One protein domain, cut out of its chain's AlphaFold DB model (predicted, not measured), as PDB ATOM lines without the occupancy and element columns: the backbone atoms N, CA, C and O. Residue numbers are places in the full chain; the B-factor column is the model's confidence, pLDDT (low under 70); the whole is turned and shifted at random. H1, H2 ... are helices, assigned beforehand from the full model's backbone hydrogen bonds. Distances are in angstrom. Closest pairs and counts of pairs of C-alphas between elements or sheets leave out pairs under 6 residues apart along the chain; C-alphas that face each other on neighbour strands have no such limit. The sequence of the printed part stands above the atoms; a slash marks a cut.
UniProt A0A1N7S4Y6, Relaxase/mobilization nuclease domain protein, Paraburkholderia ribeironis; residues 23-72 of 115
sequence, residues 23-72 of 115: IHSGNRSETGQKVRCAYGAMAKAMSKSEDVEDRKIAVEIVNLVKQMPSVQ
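This is residues 23 to 72 of the 115 residues of the protein "Relaxase/mobilization nuclease domain protein" of Paraburkholderia ribeironis (UniProt A0A1N7S4Y6). The model is a helical hairpin: the long helix H1 makes the length, and after a tight turn the shorter helix H2 folds back beside its second part, at a shallow angle. A one-turn helix, H3, follows at the far end of H2, beside the first half of H1, while the first residues of H1 run on past it. The printed part has 50 residues with three named helices, H1, H2 and H3 in that order, and no named strand; the class is all helix. The whole is loose, with a radius of gyration of the C-alphas of 12.7 A, and a rod in outline, spanning 43 by 16 by 10 A.

H1, residues 23 to 46, and H2, residues 52 to 67, form a helical hairpin. They touch, with residues 36 to 46 alone on the side of H1; their closest C-alphas, those of Ala 43 and Ala 58, are 4.2 A apart. Their lines stand at a shallow tilt of 24 degrees, and they run opposite ways. H3, residues 69 to 72, only just touches H1, with 3 pairs of C-alphas within 8 A, through residues 29 to 33 of H1 alone; the closest C-alphas are those of Gly 32 and Ser 70, 6.8 A apart. H2 and H3 meet only through their link. In H2 every O i to N i+4 pair is within hydrogen-bond range, in H1 19 of 20 are, and H3 is too short for such a pair.

H1 begins at C-alpha 23, (137.428, 108.175, 121.244), and measures 34.9 A to C-alpha 46. H2 begins at C-alpha 52, (158.468, 138.949, 100.370), and measures 23.2 A. H3 measures 5.3 A and ends at C-alpha 72, (136.597, 117.704, 102.700).

The two C-alphas farthest apart, those of Ile 23 and Glu 50, are 43.6 A apart. The printed part has no cut, and the links H1 to H2 and H2 to H3 are tight. The mean pLDDT of the printed part is 84.2; residues 23 to 29 and 69 to 72 are under 70.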
ATOM      1  N   ILE A  23     136.434 107.392 120.488       52.38
ATOM      2  CA  ILE A  23     137.428 108.175 121.244       52.38
ATOM      3  C   ILE A  23     138.621 108.560 120.351       52.38
ATOM      4  O   ILE A  23     139.169 109.658 120.456       52.38
ATOM      5  N   HIS A  24     139.017 107.688 119.422       50.97
ATOM      6  CA  HIS A  24     140.140 107.964 118.524       50.97
ATOM      7  C   HIS A  24     139.766 108.824 117.309       50.97
ATOM      8  O   HIS A  24     140.607 109.597 116.845       50.97
ATOM      9  N   SER A  25     138.534 108.739 116.797       52.88
ATOM     10  CA  SER A  25     138.086 109.575 115.675       52.88
ATOM     11  C   SER A  25     137.781 111.015 116.101       52.88
ATOM     12  O   SER A  25     138.167 111.948 115.392       52.88
ATOM     13  N   GLY A  26     137.166 111.213 117.275       54.53
ATOM     14  CA  GLY A  26     136.850 112.542 117.817       54.53
ATOM     15  C   GLY A  26     138.100 113.377 118.109       54.53
ATOM     16  O   GLY A  26     138.225 114.501 117.618       54.53
ATOM     17  N   ASN A  27     139.088 112.789 118.793       59.28
ATOM     18  CA  ASN A  27     140.335 113.480 119.149       59.28
ATOM     19  C   ASN A  27     141.182 113.859 117.924       59.28
ATOM     20  O   ASN A  27     141.825 114.911 117.908       59.28
ATOM     21  N   ARG A  28     141.185 113.024 116.874       63.06
ATOM     22  CA  ARG A  28     141.889 113.328 115.614       63.06
ATOM     23  C   ARG A  28     141.249 114.496 114.863       63.06
ATOM     24  O   ARG A  28     141.976 115.311 114.297       63.06
ATOM     25  N   SER A  29     139.920 114.607 114.892       69.69
ATOM     26  CA  SER A  29     139.192 115.728 114.284       69.69
ATOM     27  C   SER A  29     139.453 117.043 115.023       69.69
ATOM     28  O   SER A  29     139.806 118.047 114.399       69.69
ATOM     29  N   GLU A  30     139.389 117.028 116.358       78.69
ATOM     30  CA  GLU A  30     139.668 118.213 117.181       78.69
ATOM     31  C   GLU A  30     141.122 118.682 117.022       78.69
ATOM     32  O   GLU A  30     141.390 119.870 116.828       78.69
ATOM     33  N   THR A  31     142.068 117.740 117.028       81.12
ATOM     34  CA  THR A  31     143.489 118.037 116.797       81.12
ATOM     35  C   THR A  31     143.698 118.612 115.397       81.12
ATOM     36  O   THR A  31     144.358 119.638 115.250       81.12
ATOM     37  N   GLY A  32     143.071 118.027 114.371       81.56
ATOM     38  CA  GLY A  32     143.106 118.554 113.008       81.56
ATOM     39  C   GLY A  32     142.544 119.976 112.906       81.56
ATOM     40  O   GLY A  32     143.111 120.813 112.205       81.56
ATOM     41  N   GLN A  33     141.472 120.292 113.637       83.88
ATOM     42  CA  GLN A  33     140.928 121.649 113.689       83.88
ATOM     43  C   GLN A  33     141.902 122.634 114.344       83.88
ATOM     44  O   GLN A  33     142.162 123.692 113.771       83.88
ATOM     45  N   LYS A  34     142.473 122.284 115.503       87.81
ATOM     46  CA  LYS A  34     143.455 123.129 116.204       87.81
ATOM     47  C   LYS A  34     144.679 123.406 115.335       87.81
ATOM     48  O   LYS A  34     145.108 124.552 115.235       87.81
ATOM     49  N   VAL A  35     145.181 122.378 114.653       87.50
ATOM     50  CA  VAL A  35     146.314 122.481 113.726       87.50
ATOM     51  C   VAL A  35     145.995 123.431 112.567       87.50
ATOM     52  O   VAL A  35     146.767 124.353 112.309       87.50
ATOM     53  N   ARG A  36     144.831 123.289 111.917       87.12
ATOM     54  CA  ARG A  36     144.403 124.210 110.845       87.12
ATOM     55  C   ARG A  36     144.281 125.653 111.334       87.12
ATOM     56  O   ARG A  36     144.736 126.563 110.647       87.12
ATOM     57  N   CYS A  37     143.701 125.862 112.517       90.19
ATOM     58  CA  CYS A  37     143.597 127.191 113.119       90.19
ATOM     59  C   CYS A  37     144.978 127.802 113.396       90.19
ATOM     60  O   CYS A  37     145.197 128.967 113.069       90.19
ATOM     61  N   ALA A  38     145.911 127.024 113.951       93.38
ATOM     62  CA  ALA A  38     147.266 127.485 114.250       93.38
ATOM     63  C   ALA A  38     148.025 127.882 112.975       93.38
ATOM     64  O   ALA A  38     148.528 129.002 112.884       93.38
ATOM     65  N   TYR A  39     148.042 127.016 111.956       94.25
ATOM     66  CA  TYR A  39     148.690 127.326 110.678       94.25
ATOM     67  C   TYR A  39     148.034 128.508 109.957       94.25
ATOM     68  O   TYR A  39     148.739 129.354 109.412       94.25
ATOM     69  N   GLY A  40     146.704 128.630 110.013       93.00
ATOM     70  CA  GLY A  40     145.995 129.791 109.472       93.00
ATOM     71  C   GLY A  40     146.358 131.099 110.183       93.00
ATOM     72  O   GLY A  40     146.545 132.125 109.528       93.00
ATOM     73  N   ALA A  41     146.506 131.074 111.510       95.38
ATOM     74  CA  ALA A  41     146.933 132.236 112.284       95.38
ATOM     75  C   ALA A  41     148.378 132.646 111.954       95.38
ATOM     76  O   ALA A  41     148.634 133.832 111.742       95.38
ATOM     77  N   MET A  42     149.292 131.675 111.839       95.56
ATOM     78  CA  MET A  42     150.685 131.924 111.449       95.56
ATOM     79  C   MET A  42     150.776 132.509 110.039       95.56
ATOM     80  O   MET A  42     151.363 133.572 109.863       95.56
ATOM     81  N   ALA A  43     150.110 131.900 109.053       95.44
ATOM     82  CA  ALA A  43     150.088 132.424 107.689       95.44
ATOM     83  C   ALA A  43     149.506 133.845 107.625       95.44
ATOM     84  O   ALA A  43     150.025 134.708 106.920       95.44
ATOM     85  N   LYS A  44     148.461 134.137 108.411       95.25
ATOM     86  CA  LYS A  44     147.899 135.490 108.503       95.25
ATOM     87  C   LYS A  44     148.889 136.489 109.104       95.25
ATOM     88  O   LYS A  44     148.923 137.629 108.646       95.25
ATOM     89  N   ALA A  45     149.679 136.098 110.101       96.50
ATOM     90  CA  ALA A  45     150.728 136.954 110.649       96.50
ATOM     91  C   ALA A  45     151.835 137.206 109.610       96.50
ATOM     92  O   ALA A  45     152.146 138.359 109.328       96.50
ATOM     93  N   MET A  46     152.327 136.147 108.963       96.38
ATOM     94  CA  MET A  46     153.371 136.218 107.932       96.38
ATOM     95  C   MET A  46     152.937 137.018 106.697       96.38
ATOM     96  O   MET A  46     153.730 137.755 106.126       96.38
ATOM     97  N   SER A  47     151.653 136.969 106.323       95.38
ATOM     98  CA  SER A  47     151.121 137.762 105.204       95.38
ATOM     99  C   SER A  47     151.233 139.280 105.400       95.38
ATOM    100  O   SER A  47     151.162 140.030 104.427       95.38
ATOM    101  N   LYS A  48     151.392 139.729 106.651       95.12
ATOM    102  CA  LYS A  48     151.573 141.137 107.023       95.12
ATOM    103  C   LYS A  48     153.046 141.526 107.166       95.12
ATOM    104  O   LYS A  48     153.313 142.691 107.439       95.12
ATOM    105  N   SER A  49     153.968 140.571 107.032       95.88
ATOM    106  CA  SER A  49     155.403 140.842 107.032       95.88
ATOM    107  C   SER A  49     155.774 141.685 105.811       95.88
ATOM    108  O   SER A  49     155.186 141.544 104.734       95.88
ATOM    109  N   GLU A  50     156.747 142.576 105.981       96.44
ATOM    110  CA  GLU A  50     157.322 143.346 104.874       96.44
ATOM    111  C   GLU A  50     158.197 142.453 103.979       96.44
ATOM    112  O   GLU A  50     158.325 142.712 102.777       96.44
ATOM    113  N   ASP A  51     158.712 141.350 104.531       97.50
ATOM    114  CA  ASP A  51     159.480 140.360 103.789       97.50
ATOM    115  C   ASP A  51     158.602 139.679 102.720       97.50
ATOM    116  O   ASP A  51     157.453 139.273 102.937       97.50
ATOM    117  N   VAL A  52     159.127 139.610 101.499       96.19
ATOM    118  CA  VAL A  52     158.468 138.949 100.370       96.19
ATOM    119  C   VAL A  52     158.480 137.429 100.552       96.19
ATOM    120  O   VAL A  52     157.499 136.776 100.187       96.19
ATOM    121  N   GLU A  53     159.536 136.867 101.135       96.94
ATOM    122  CA  GLU A  53     159.664 135.425 101.356       96.94
ATOM    123  C   GLU A  53     158.670 134.940 102.416       96.94
ATOM    124  O   GLU A  53     157.964 133.958 102.184       96.94
ATOM    125  N   ASP A  54     158.479 135.693 103.503       95.94
ATOM    126  CA  ASP A  54     157.440 135.398 104.501       95.94
ATOM    127  C   ASP A  54     156.041 135.352 103.876       95.94
ATOM    128  O   ASP A  54     155.230 134.467 104.170       95.94
ATOM    129  N   ARG A  55     155.749 136.291 102.971       96.94
ATOM    130  CA  ARG A  55     154.462 136.339 102.268       96.94
ATOM    131  C   ARG A  55     154.289 135.164 101.305       96.94
ATOM    132  O   ARG A  55     153.177 134.643 101.206       96.94
ATOM    133  N   LYS A  56     155.352 134.704 100.636       97.50
ATOM    134  CA  LYS A  56     155.312 133.483  99.807       97.50
ATOM    135  C   LYS A  56     155.046 132.244 100.660       97.50
ATOM    136  O   LYS A  56     154.134 131.477 100.345       97.50
ATOM    137  N   ILE A  57     155.755 132.101 101.779       96.62
ATOM    138  CA  ILE A  57     155.566 130.986 102.716       96.62
ATOM    139  C   ILE A  57     154.135 130.992 103.275       96.62
ATOM    140  O   ILE A  57     153.491 129.944 103.349       96.62
ATOM    141  N   ALA A  58     153.580 132.164 103.598       96.06
ATOM    142  CA  ALA A  58     152.189 132.285 104.036       96.06
ATOM    143  C   ALA A  58     151.193 131.708 103.011       96.06
ATOM    144  O   ALA A  58     150.243 131.016 103.389       96.06
ATOM    145  N   VAL A  59     151.411 131.967 101.718       96.00
ATOM    146  CA  VAL A  59     150.573 131.431 100.634       96.00
ATOM    147  C   VAL A  59     150.706 129.911 100.536       96.00
ATOM    148  O   VAL A  59     149.691 129.219 100.420       96.00
ATOM    149  N   GLU A  60     151.923 129.372 100.639       96.19
ATOM    150  CA  GLU A  60     152.156 127.923 100.629       96.19
ATOM    151  C   GLU A  60     151.478 127.216 101.807       96.19
ATOM    152  O   GLU A  60     150.776 126.222 101.604       96.19
ATOM    153  N   ILE A  61     151.585 127.767 103.022       94.31
ATOM    154  CA  ILE A  61     150.911 127.233 104.214       94.31
ATOM    155  C   ILE A  61     149.392 127.184 103.998       94.31
ATOM    156  O   ILE A  61     148.752 126.172 104.291       94.31
ATOM    157  N   VAL A  62     148.793 128.249 103.455       91.75
ATOM    158  CA  VAL A  62     147.347 128.284 103.177       91.75
ATOM    159  C   VAL A  62     146.954 127.236 102.134       91.75
ATOM    160  O   VAL A  62     145.918 126.583 102.284       91.75
ATOM    161  N   ASN A  63     147.767 127.050 101.094       92.94
ATOM    162  CA  ASN A  63     147.514 126.041 100.067       92.94
ATOM    163  C   ASN A  63     147.574 124.622 100.644       92.94
ATOM    164  O   ASN A  63     146.674 123.823 100.378       92.94
ATOM    165  N   LEU A  64     148.556 124.334 101.498       90.56
ATOM    166  CA  LEU A  64     148.666 123.051 102.193       90.56
ATOM    167  C   LEU A  64     147.468 122.796 103.117       90.56
ATOM    168  O   LEU A  64     146.868 121.723 103.071       90.56
ATOM    169  N   VAL A  65     147.052 123.793 103.905       87.19
ATOM    170  CA  VAL A  65     145.885 123.679 104.802       87.19
ATOM    171  C   VAL A  65     144.592 123.408 104.022       87.19
ATOM    172  O   VAL A  65     143.763 122.616 104.477       87.19
ATOM    173  N   LYS A  66     144.419 124.008 102.837       84.38
ATOM    174  CA  LYS A  66     143.271 123.744 101.945       84.38
ATOM    175  C   LYS A  66     143.269 122.322 101.383       84.38
ATOM    176  O   LYS A  66     142.196 121.762 101.174       84.38
ATOM    177  N   GLN A  67     144.445 121.742 101.148       82.69
ATOM    178  CA  GLN A  67     144.590 120.372 100.654       82.69
ATOM    179  C   GLN A  67     144.400 119.310 101.754       82.69
ATOM    180  O   GLN A  67     144.321 118.122 101.443       82.69
ATOM    181  N   MET A  68     144.281 119.696 103.033       76.69
ATOM    182  CA  MET A  68     144.085 118.730 104.117       76.69
ATOM    183  C   MET A  68     142.713 118.019 104.017       76.69
ATOM    184  O   MET A  68     141.672 118.688 104.009       76.69
ATOM    185  N   PRO A  69     142.672 116.668 104.066       61.97
ATOM    186  CA  PRO A  69     141.444 115.867 103.925       61.97
ATOM    187  C   PRO A  69     140.352 116.205 104.951       61.97
ATOM    188  O   PRO A  69     139.158 116.045 104.696       61.97
ATOM    189  N   SER A  70     140.741 116.733 106.114       58.62
ATOM    190  CA  SER A  70     139.836 117.149 107.190       58.62
ATOM    191  C   SER A  70     138.904 118.303 106.793       58.62
ATOM    192  O   SER A  70     137.933 118.570 107.501       58.62
ATOM    193  N   VAL A  71     139.205 119.055 105.723       52.12
ATOM    194  CA  VAL A  71     138.308 120.097 105.179       52.12
ATOM    195  C   VAL A  71     137.235 119.459 104.296       52.12
ATOM    196  O   VAL A  71     136.100 119.917 104.307       52.12
ATOM    197  N   GLN A  72     137.543 118.359 103.608       50.81
ATOM    198  CA  GLN A  72     136.597 117.704 102.700       50.81
ATOM    199  C   GLN A  72     135.508 116.920 103.452       50.81
ATOM    200  O   GLN A  72     134.357 116.930 103.035       50.81
TER     201      GLN A  72